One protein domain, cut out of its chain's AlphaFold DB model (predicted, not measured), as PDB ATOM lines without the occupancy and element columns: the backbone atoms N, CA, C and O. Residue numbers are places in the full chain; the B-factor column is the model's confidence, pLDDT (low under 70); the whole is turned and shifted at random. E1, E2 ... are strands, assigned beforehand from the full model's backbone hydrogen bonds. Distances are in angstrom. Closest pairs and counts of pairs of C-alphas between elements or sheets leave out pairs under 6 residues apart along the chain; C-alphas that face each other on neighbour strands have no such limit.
ATOM      1  N   ASP A   3       8.559 -39.017  -7.571       87.12
ATOM      2  CA  ASP A   3       7.886 -39.806  -8.592       87.12
ATOM      3  C   ASP A   3       6.838 -40.699  -7.918       87.12
ATOM      4  O   ASP A   3       7.093 -41.313  -6.880       87.12
ATOM      5  N   CYS A   4       5.641 -40.734  -8.496       87.25
ATOM      6  CA  CYS A   4       4.541 -41.591  -8.078       87.25
ATOM      7  C   CYS A   4       4.208 -42.545  -9.224       87.25
ATOM      8  O   CYS A   4       3.918 -42.091 -10.330       87.25
ATOM      9  N   GLU A   5       4.266 -43.853  -8.983       90.50
ATOM     10  CA  GLU A   5       3.851 -44.847  -9.975       90.50
ATOM     11  C   GLU A   5       2.353 -44.709 -10.253       90.50
ATOM     12  O   GLU A   5       1.538 -44.630  -9.334       90.50
ATOM     13  N   CYS A   6       1.990 -44.630 -11.530       90.50
ATOM     14  CA  CYS A   6       0.628 -44.361 -11.970       90.50
ATOM     15  C   CYS A   6       0.265 -45.235 -13.169       90.50
ATOM     16  O   CYS A   6       1.114 -45.583 -13.990       90.50
ATOM     17  N   ALA A   7      -1.027 -45.516 -13.302       91.25
ATOM     18  CA  ALA A   7      -1.604 -46.115 -14.493       91.25
ATOM     19  C   ALA A   7      -2.658 -45.173 -15.084       91.25
ATOM     20  O   ALA A   7      -3.495 -44.639 -14.355       91.25
ATOM     21  N   LEU A   8      -2.619 -44.977 -16.399       89.69
ATOM     22  CA  LEU A   8      -3.724 -44.388 -17.142       89.69
ATOM     23  C   LEU A   8      -4.773 -45.471 -17.369       89.69
ATOM     24  O   LEU A   8      -4.453 -46.582 -17.802       89.69
ATOM     25  N   VAL A   9      -6.017 -45.138 -17.046       87.88
ATOM     26  CA  VAL A   9      -7.169 -46.023 -17.206       87.88
ATOM     27  C   VAL A   9      -8.098 -45.473 -18.277       87.88
ATOM     28  O   VAL A   9      -8.316 -44.262 -18.349       87.88
ATOM     29  N   SER A  10      -8.651 -46.370 -19.085       85.44
ATOM     30  CA  SER A  10      -9.725 -46.064 -20.023       85.44
ATOM     31  C   SER A  10     -11.019 -45.707 -19.280       85.44
ATOM     32  O   SER A  10     -11.163 -45.905 -18.069       85.44
ATOM     33  N   ASP A  11     -12.014 -45.245 -20.029       80.44
ATOM     34  CA  ASP A  11     -13.381 -45.022 -19.546       80.44
ATOM     35  C   ASP A  11     -14.060 -46.291 -18.989       80.44
ATOM     36  O   ASP A  11     -14.906 -46.212 -18.096       80.44
ATOM     37  N   THR A  12     -13.652 -47.465 -19.470       80.75
ATOM     38  CA  THR A  12     -14.093 -48.786 -18.996       80.75
ATOM     39  C   THR A  12     -13.314 -49.284 -17.776       80.75
ATOM     40  O   THR A  12     -13.612 -50.357 -17.250       80.75
ATOM     41  N   GLY A  13     -12.335 -48.509 -17.296       78.44
ATOM     42  CA  GLY A  13     -11.482 -48.860 -16.161       78.44
ATOM     43  C   GLY A  13     -10.375 -49.861 -16.500       78.44
ATOM     44  O   GLY A  13      -9.722 -50.374 -15.591       78.44
ATOM     45  N   ALA A  14     -10.149 -50.151 -17.785       85.31
ATOM     46  CA  ALA A  14      -9.026 -50.971 -18.219       85.31
ATOM     47  C   ALA A  14      -7.731 -50.151 -18.148       85.31
ATOM     48  O   ALA A  14      -7.705 -48.989 -18.545       85.31
ATOM     49  N   ILE A  15      -6.649 -50.748 -17.648       88.31
ATOM     50  CA  ILE A  15      -5.329 -50.106 -17.658       88.31
ATOM     51  C   ILE A  15      -4.826 -50.061 -19.099       88.31
ATOM     52  O   ILE A  15      -4.685 -51.105 -19.735       88.31
ATOM     53  N   GLU A  16      -4.523 -48.865 -19.592       90.81
ATOM     54  CA  GLU A  16      -3.954 -48.671 -20.928       90.81
ATOM     55  C   GLU A  16      -2.432 -48.565 -20.874       90.81
ATOM     56  O   GLU A  16      -1.724 -49.208 -21.648       90.81
ATOM     57  N   GLN A  17      -1.911 -47.765 -19.940       91.94
ATOM     58  CA  GLN A  17      -0.483 -47.481 -19.845       91.94
ATOM     59  C   GLN A  17      -0.045 -47.283 -18.397       91.94
ATOM     60  O   GLN A  17      -0.789 -46.738 -17.586       91.94
ATOM     61  N   VAL A  18       1.188 -47.680 -18.085       92.88
ATOM     62  CA  VAL A  18       1.839 -47.448 -16.789       92.88
ATOM     63  C   VAL A  18       2.980 -46.450 -16.968       92.88
ATOM     64  O   VAL A  18       3.689 -46.474 -17.976       92.88
ATOM     65  N   GLY A  19       3.160 -45.572 -15.990       92.69
ATOM     66  CA  GLY A  19       4.219 -44.577 -15.980       92.69
ATOM     67  C   GLY A  19       4.406 -43.970 -14.597       92.69
ATOM     68  O   GLY A  19       3.992 -44.536 -13.587       92.69
ATOM     69  N   VAL A  20       5.031 -42.797 -14.561       91.19
ATOM     70  CA  VAL A  20       5.237 -42.040 -13.327       91.19
ATOM     71  C   VAL A  20       4.663 -40.639 -13.452       91.19
ATOM     72  O   VAL A  20       4.786 -39.991 -14.494       91.19
ATOM     73  N   LEU A  21       4.053 -40.166 -12.374       89.69
ATOM     74  CA  LEU A  21       3.589 -38.799 -12.221       89.69
ATOM     75  C   LEU A  21       4.527 -38.059 -11.271       89.69
ATOM     76  O   LEU A  21       4.762 -38.492 -10.142       89.69
ATOM     77  N   GLN A  22       5.052 -36.924 -11.722       89.19
ATOM     78  CA  GLN A  22       5.879 -36.071 -10.878       89.19
ATOM     79  C   GLN A  22       4.995 -35.238  -9.959       89.19
ATOM     80  O   GLN A  22       4.279 -34.341 -10.412       89.19
ATOM     81  N   LEU A  23       5.070 -35.513  -8.658       89.44
ATOM     82  CA  LEU A  23       4.301 -34.776  -7.668       89.44
ATOM     83  C   LEU A  23       4.966 -33.421  -7.365       89.44
ATOM     84  O   LEU A  23       6.175 -33.363  -7.068       89.44
ATOM     85  N   PRO A  24       4.197 -32.315  -7.418       88.56
ATOM     86  CA  PRO A  24       4.681 -31.013  -6.989       88.56
ATOM     87  C   PRO A  24       4.913 -31.020  -5.473       88.56
ATOM     88  O   PRO A  24       4.351 -31.827  -4.736       88.56
ATOM     89  N   LYS A  25       5.772 -30.120  -4.979       88.12
ATOM     90  CA  LYS A  25       6.236 -30.140  -3.574       88.12
ATOM     91  C   LYS A  25       5.097 -30.081  -2.548       88.12
ATOM     92  O   LYS A  25       5.220 -30.653  -1.473       88.12
ATOM     93  N   ASN A  26       3.999 -29.411  -2.885       88.25
ATOM     94  CA  ASN A  26       2.807 -29.291  -2.045       88.25
ATOM     95  C   ASN A  26       1.962 -30.578  -1.965       88.25
ATOM     96  O   ASN A  26       0.991 -30.596  -1.222       88.25
ATOM     97  N   MET A  27       2.314 -31.628  -2.713       89.56
ATOM     98  CA  MET A  27       1.642 -32.934  -2.731       89.56
ATOM     99  C   MET A  27       2.613 -34.064  -2.352       89.56
ATOM    100  O   MET A  27       2.554 -35.159  -2.903       89.56
ATOM    101  N   THR A  28       3.562 -33.786  -1.454       87.44
ATOM    102  CA  THR A  28       4.550 -34.765  -0.963       87.44
ATOM    103  C   THR A  28       4.510 -34.859   0.564       87.44
ATOM    104  O   THR A  28       3.966 -33.969   1.219       87.44
ATOM    105  N   GLY A  29       5.070 -35.931   1.138       87.69
ATOM    106  CA  GLY A  29       5.017 -36.184   2.585       87.69
ATOM    107  C   GLY A  29       3.591 -36.465   3.063       87.69
ATOM    108  O   GLY A  29       2.869 -37.221   2.422       87.69
ATOM    109  N   ASP A  30       3.165 -35.818   4.148       87.69
ATOM    110  CA  ASP A  30       1.823 -36.008   4.727       87.69
ATOM    111  C   ASP A  30       0.684 -35.540   3.802       87.69
ATOM    112  O   ASP A  30      -0.459 -35.967   3.950       87.69
ATOM    113  N   ALA A  31       0.993 -34.681   2.825       87.31
ATOM    114  CA  ALA A  31       0.057 -34.223   1.799       87.31
ATOM    115  C   ALA A  31       0.079 -35.096   0.530       87.31
ATOM    116  O   ALA A  31      -0.536 -34.735  -0.477       87.31
ATOM    117  N   ALA A  32       0.820 -36.210   0.539       88.94
ATOM    118  CA  ALA A  32       0.853 -37.121  -0.593       88.94
ATOM    119  C   ALA A  32      -0.535 -37.747  -0.831       88.94
ATOM    120  O   ALA A  32      -1.223 -38.123   0.127       88.94
ATOM    121  N   PRO A  33      -0.958 -37.875  -2.101       89.38
ATOM    122  CA  PRO A  33      -2.191 -38.568  -2.425       89.38
ATOM    123  C   PRO A  33      -2.106 -40.021  -1.948       89.38
ATOM    124  O   PRO A  33      -1.083 -40.688  -2.097       89.38
ATOM    125  N   GLN A  34      -3.202 -40.505  -1.371       91.12
ATOM    126  CA  GLN A  34      -3.334 -41.914  -1.023       91.12
ATOM    127  C   GLN A  34      -3.496 -42.755  -2.300       91.12
ATOM    128  O   GLN A  34      -3.922 -42.228  -3.328       91.12
ATOM    129  N   PRO A  35      -3.186 -44.060  -2.273       90.50
ATOM    130  CA  PRO A  35      -3.452 -44.935  -3.409       90.50
ATOM    131  C   PRO A  35      -4.936 -44.905  -3.804       90.50
ATOM    132  O   PRO A  35      -5.814 -45.081  -2.958       90.50
ATOM    133  N   GLY A  36      -5.229 -44.689  -5.087       90.25
ATOM    134  CA  GLY A  36      -6.604 -44.566  -5.572       90.25
ATOM    135  C   GLY A  36      -6.700 -44.112  -7.026       90.25
ATOM    136  O   GLY A  36      -5.692 -43.980  -7.718       90.25
ATOM    137  N   ILE A  37      -7.931 -43.874  -7.485       90.62
ATOM    138  CA  ILE A  37      -8.225 -43.377  -8.834       90.62
ATOM    139  C   ILE A  37      -8.534 -41.884  -8.744       90.62
ATOM    140  O   ILE A  37      -9.328 -41.453  -7.904       90.62
ATOM    141  N   TYR A  38      -7.907 -41.095  -9.612       92.56
ATOM    142  CA  TYR A  38      -7.988 -39.639  -9.592       92.56
ATOM    143  C   TYR A  38      -8.161 -39.074 -10.999       92.56
ATOM    144  O   TYR A  38      -7.620 -39.605 -11.966       92.56
ATOM    145  N   LEU A  39      -8.853 -37.941 -11.091       92.75
ATOM    146  CA  LEU A  39      -8.759 -37.032 -12.226       92.75
ATOM    147  C   LEU A  39      -7.609 -36.053 -11.977       92.75
ATOM    148  O   LEU A  39      -7.609 -35.331 -10.976       92.75
ATOM    149  N   GLY A  40      -6.632 -36.034 -12.884       92.62
ATOM    150  CA  GLY A  40      -5.517 -35.090 -12.853       92.62
ATOM    151  C   GLY A  40      -5.807 -33.831 -13.663       92.62
ATOM    152  O   GLY A  40      -6.205 -33.921 -14.823       92.62
ATOM    153  N   ALA A  41      -5.569 -32.659 -13.073       94.38
ATOM    154  CA  ALA A  41      -5.548 -31.393 -13.802       94.38
ATOM    155  C   ALA A  41      -4.104 -30.938 -14.025       94.38
ATOM    156  O   ALA A  41      -3.270 -31.011 -13.118       94.38
ATOM    157  N   PHE A  42      -3.827 -30.432 -15.225       94.56
ATOM    158  CA  PHE A  42      -2.494 -30.010 -15.636       94.56
ATOM    159  C   PHE A  42      -2.520 -28.575 -16.150       94.56
ATOM    160  O   PHE A  42      -3.417 -28.186 -16.898       94.56
ATOM    161  N   ALA A  43      -1.510 -27.797 -15.772       93.56
ATOM    162  CA  ALA A  43      -1.240 -26.490 -16.355       93.56
ATOM    163  C   ALA A  43      -0.048 -26.582 -17.307       93.56
ATOM    164  O   ALA A  43       0.907 -27.320 -17.064       93.56
ATOM    165  N   MET A  44      -0.088 -25.796 -18.379       95.81
ATOM    166  CA  MET A  44       1.023 -25.690 -19.319       95.81
ATOM    167  C   MET A  44       2.038 -24.684 -18.783       95.81
ATOM    168  O   MET A  44       1.697 -23.526 -18.535       95.81
ATOM    169  N   GLN A  45       3.281 -25.118 -18.588       91.56
ATOM    170  CA  GLN A  45       4.354 -24.279 -18.054       91.56
ATOM    171  C   GLN A  45       5.637 -24.434 -18.869       91.56
ATOM    172  O   GLN A  45       5.886 -25.473 -19.479       91.56
ATOM    173  N   VAL A  46       6.463 -23.386 -18.869       93.81
ATOM    174  CA  VAL A  46       7.795 -23.425 -19.478       93.81
ATOM    175  C   VAL A  46       8.735 -24.209 -18.563       93.81
ATOM    176  O   VAL A  46       8.955 -23.836 -17.410       93.81
ATOM    177  N   GLY A  47       9.329 -25.275 -19.087       88.62
ATOM    178  CA  GLY A  47      10.388 -26.024 -18.432       88.62
ATOM    179  C   GLY A  47      11.651 -25.178 -18.316       88.62
ATOM    180  O   GLY A  47      12.218 -24.740 -19.312       88.62
ATOM    181  N   MET A  48      12.144 -24.967 -17.097       84.94
ATOM    182  CA  MET A  48      13.339 -24.141 -16.863       84.94
ATOM    183  C   MET A  48      14.616 -24.719 -17.500       84.94
ATOM    184  O   MET A  48      15.550 -23.977 -17.794       84.94
ATOM    185  N   LYS A  49      14.671 -26.041 -17.708       87.50
ATOM    186  CA  LYS A  49      15.863 -26.747 -18.203       87.50
ATOM    187  C   LYS A  49      15.981 -26.723 -19.727       87.50
ATOM    188  O   LYS A  49      17.069 -26.522 -20.252       87.50
ATOM    189  N   ASP A  50      14.883 -26.964 -20.431       91.50
ATOM    190  CA  ASP A  50      14.849 -27.134 -21.887       91.50
ATOM    191  C   ASP A  50      14.066 -26.024 -22.607       91.50
ATOM    192  O   ASP A  50      14.049 -25.984 -23.838       91.50
ATOM    193  N   ARG A  51      13.455 -25.105 -21.843       92.50
ATOM    194  CA  ARG A  51      12.586 -24.010 -22.304       92.50
ATOM    195  C   ARG A  51      11.375 -24.480 -23.111       92.50
ATOM    196  O   ARG A  51      10.771 -23.677 -23.821       92.50
ATOM    197  N   LYS A  52      11.008 -25.759 -23.018       94.88
ATOM    198  CA  LYS A  52       9.837 -26.303 -23.712       94.88
ATOM    199  C   LYS A  52       8.584 -26.092 -22.878       94.88
ATOM    200  O   LYS A  52       8.649 -26.026 -21.657       94.88
ATOM    201  N   ILE A  53       7.434 -26.009 -23.538       95.12
ATOM    202  CA  ILE A  53       6.151 -26.047 -22.840       95.12
ATOM    203  C   ILE A  53       5.834 -27.501 -22.495       95.12
ATOM    204  O   ILE A  53       5.810 -28.353 -23.382       95.12
ATOM    205  N   GLY A  54       5.588 -27.771 -21.217       92.00
ATOM    206  CA  GLY A  54       5.198 -29.080 -20.709       92.00
ATOM    207  C   GLY A  54       3.971 -28.996 -19.810       92.00
ATOM    208  O   GLY A  54       3.658 -27.939 -19.259       92.00
ATOM    209  N   ALA A  55       3.281 -30.125 -19.667       91.88
ATOM    210  CA  ALA A  55       2.191 -30.275 -18.717       91.88
ATOM    211  C   ALA A  55       2.757 -30.492 -17.307       91.88
ATOM    212  O   ALA A  55       3.606 -31.358 -17.097       91.88
ATOM    213  N   VAL A  56       2.269 -29.721 -16.339       90.81
ATOM    214  CA  VAL A  56       2.634 -29.832 -14.924       90.81
ATOM    215  C   VAL A  56       1.371 -30.083 -14.117       90.81
ATOM    216  O   VAL A  56       0.394 -29.347 -14.252       90.81
ATOM    217  N   LEU A  57       1.387 -31.126 -13.288       92.56
ATOM    218  CA  LEU A  57       0.264 -31.481 -12.426       92.56
ATOM    219  C   LEU A  57      -0.016 -30.358 -11.421       92.56
ATOM    220  O   LEU A  57       0.890 -29.917 -10.710       92.56
ATOM    221  N   THR A  58      -1.272 -29.930 -11.332       92.75
ATOM    222  CA  THR A  58      -1.711 -28.894 -10.385       92.75
ATOM    223  C   THR A  58      -2.707 -29.406  -9.357       92.75
ATOM    224  O   THR A  58      -2.745 -28.879  -8.247       92.75
ATOM    225  N   SER A  59      -3.504 -30.423  -9.694       92.94
ATOM    226  CA  SER A  59      -4.421 -31.050  -8.742       92.94
ATOM    227  C   SER A  59      -4.739 -32.497  -9.104       92.94
ATOM    228  O   SER A  59      -4.696 -32.885 -10.273       92.94
ATOM    229  N   LEU A  60      -5.082 -33.275  -8.078       93.38
ATOM    230  CA  LEU A  60      -5.679 -34.601  -8.188       93.38
ATOM    231  C   LEU A  60      -7.015 -34.572  -7.452       93.38
ATOM    232  O   LEU A  60      -7.059 -34.274  -6.258       93.38
ATOM    233  N   THR A  61      -8.096 -34.885  -8.157       93.75
ATOM    234  CA  THR A  61      -9.434 -34.992  -7.566       93.75
ATOM    235  C   THR A  61      -9.828 -36.463  -7.514       93.75
ATOM    236  O   THR A  61      -9.769 -37.109  -8.560       93.75
ATOM    237  N   PRO A  62     -10.206 -37.021  -6.348       93.00
ATOM    238  CA  PRO A  62     -10.660 -38.405  -6.261       93.00
ATOM    239  C   PRO A  62     -11.769 -38.689  -7.273       93.00
ATOM    240  O   PRO A  62     -12.726 -37.921  -7.387       93.00
ATOM    241  N   TYR A  63     -11.639 -39.793  -7.999       88.25
ATOM    242  CA  TYR A  63     -12.591 -40.191  -9.023       88.25
ATOM    243  C   TYR A  63     -13.182 -41.554  -8.700       88.25
ATOM    244  O   TYR A  63     -12.470 -42.541  -8.520       88.25
TER     245      TYR A  63
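AT A GLANCE: This is residues 3 to 63 of the 75 residues of an uncharacterized protein of Acidovorax sp. 69 (UniProt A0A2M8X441). Two antiparallel strand hairpins, E1 with E2 and E3 with E4, form two separate narrow ribbons whose turns point to opposite ends of the domain. A long loop, residues 24 to 37, arches at one side and joins them; the ribbons come near each other at E2 and E4, with few contacts. The printed part has 61 residues with no named helix and four named strands in the order E1, E2, E3, E4, in two sheets of two strands each, ordered E1 - E2 and E3 - E4, both antiparallel. The class is all strand. The whole is only just loose, close to compact, with a radius of gyration of the C-alphas of 12.8 A, and its C-alphas span 36 by 28 by 16 A.

IN THESE COORDINATES: Strand E1 is residues 3 to 9, 18.4 A from first to last C-alpha, and begins at C-alpha 3 at (7.886, -39.806, -8.592). Strand E2 is residues 15 to 23, 20.7 A long, and bends by 59 degrees at Val 18. Strand E3 is residues 38 to 46, 24.7 A long, with C-alpha 38 at (-7.988, -39.639, -9.592). Strand E4, the longest by residues, is residues 53 to 62, 26.6 A long, and ends at C-alpha 62 at (-10.660, -38.405, -6.261).

HOW THE PARTS SIT: E1 and E2 form a hairpin with an angle of 149 degrees between their directions. The C-alphas of Ala 7 and Val 18 face each other at 4.3 A. N 4 and O 21 are within hydrogen-bond range at 2.9 A, and N 8 and O 17 at 2.8 A. E3 and E4 form the second hairpin, at 156 degrees. The C-alphas of Tyr 38 and Pro 62 face each other at 4.4 A. N 39 and O 61 are within hydrogen-bond range at 2.8 A, and N 45 and O 54 at 2.9 A. Between the hairpins, E2 and E4 have 2 pairs of C-alphas within 8 A, the closest those of Leu 23 and Leu 57 at 7.1 A. E1 is apart from E3 and from E4, and E2 is apart from E3.

THE WHOLE: The two C-alphas farthest apart, 37.2 A, are those of Thr 12, in the link from E1 to E2, and Lys 49, in the link from E3 to E4. The link from E1 to E2 is tight, with 5 residues, and that from E3 to E4 is short, with 6. The link from E2 to E3 is long, with 14 residues, whose C-alphas lie 9 to 17 A from the mean of the C-alphas. The printed part, residues 3 to 63, has no cut. The mean pLDDT of the printed part is 90.1, and no printed residue is under 70.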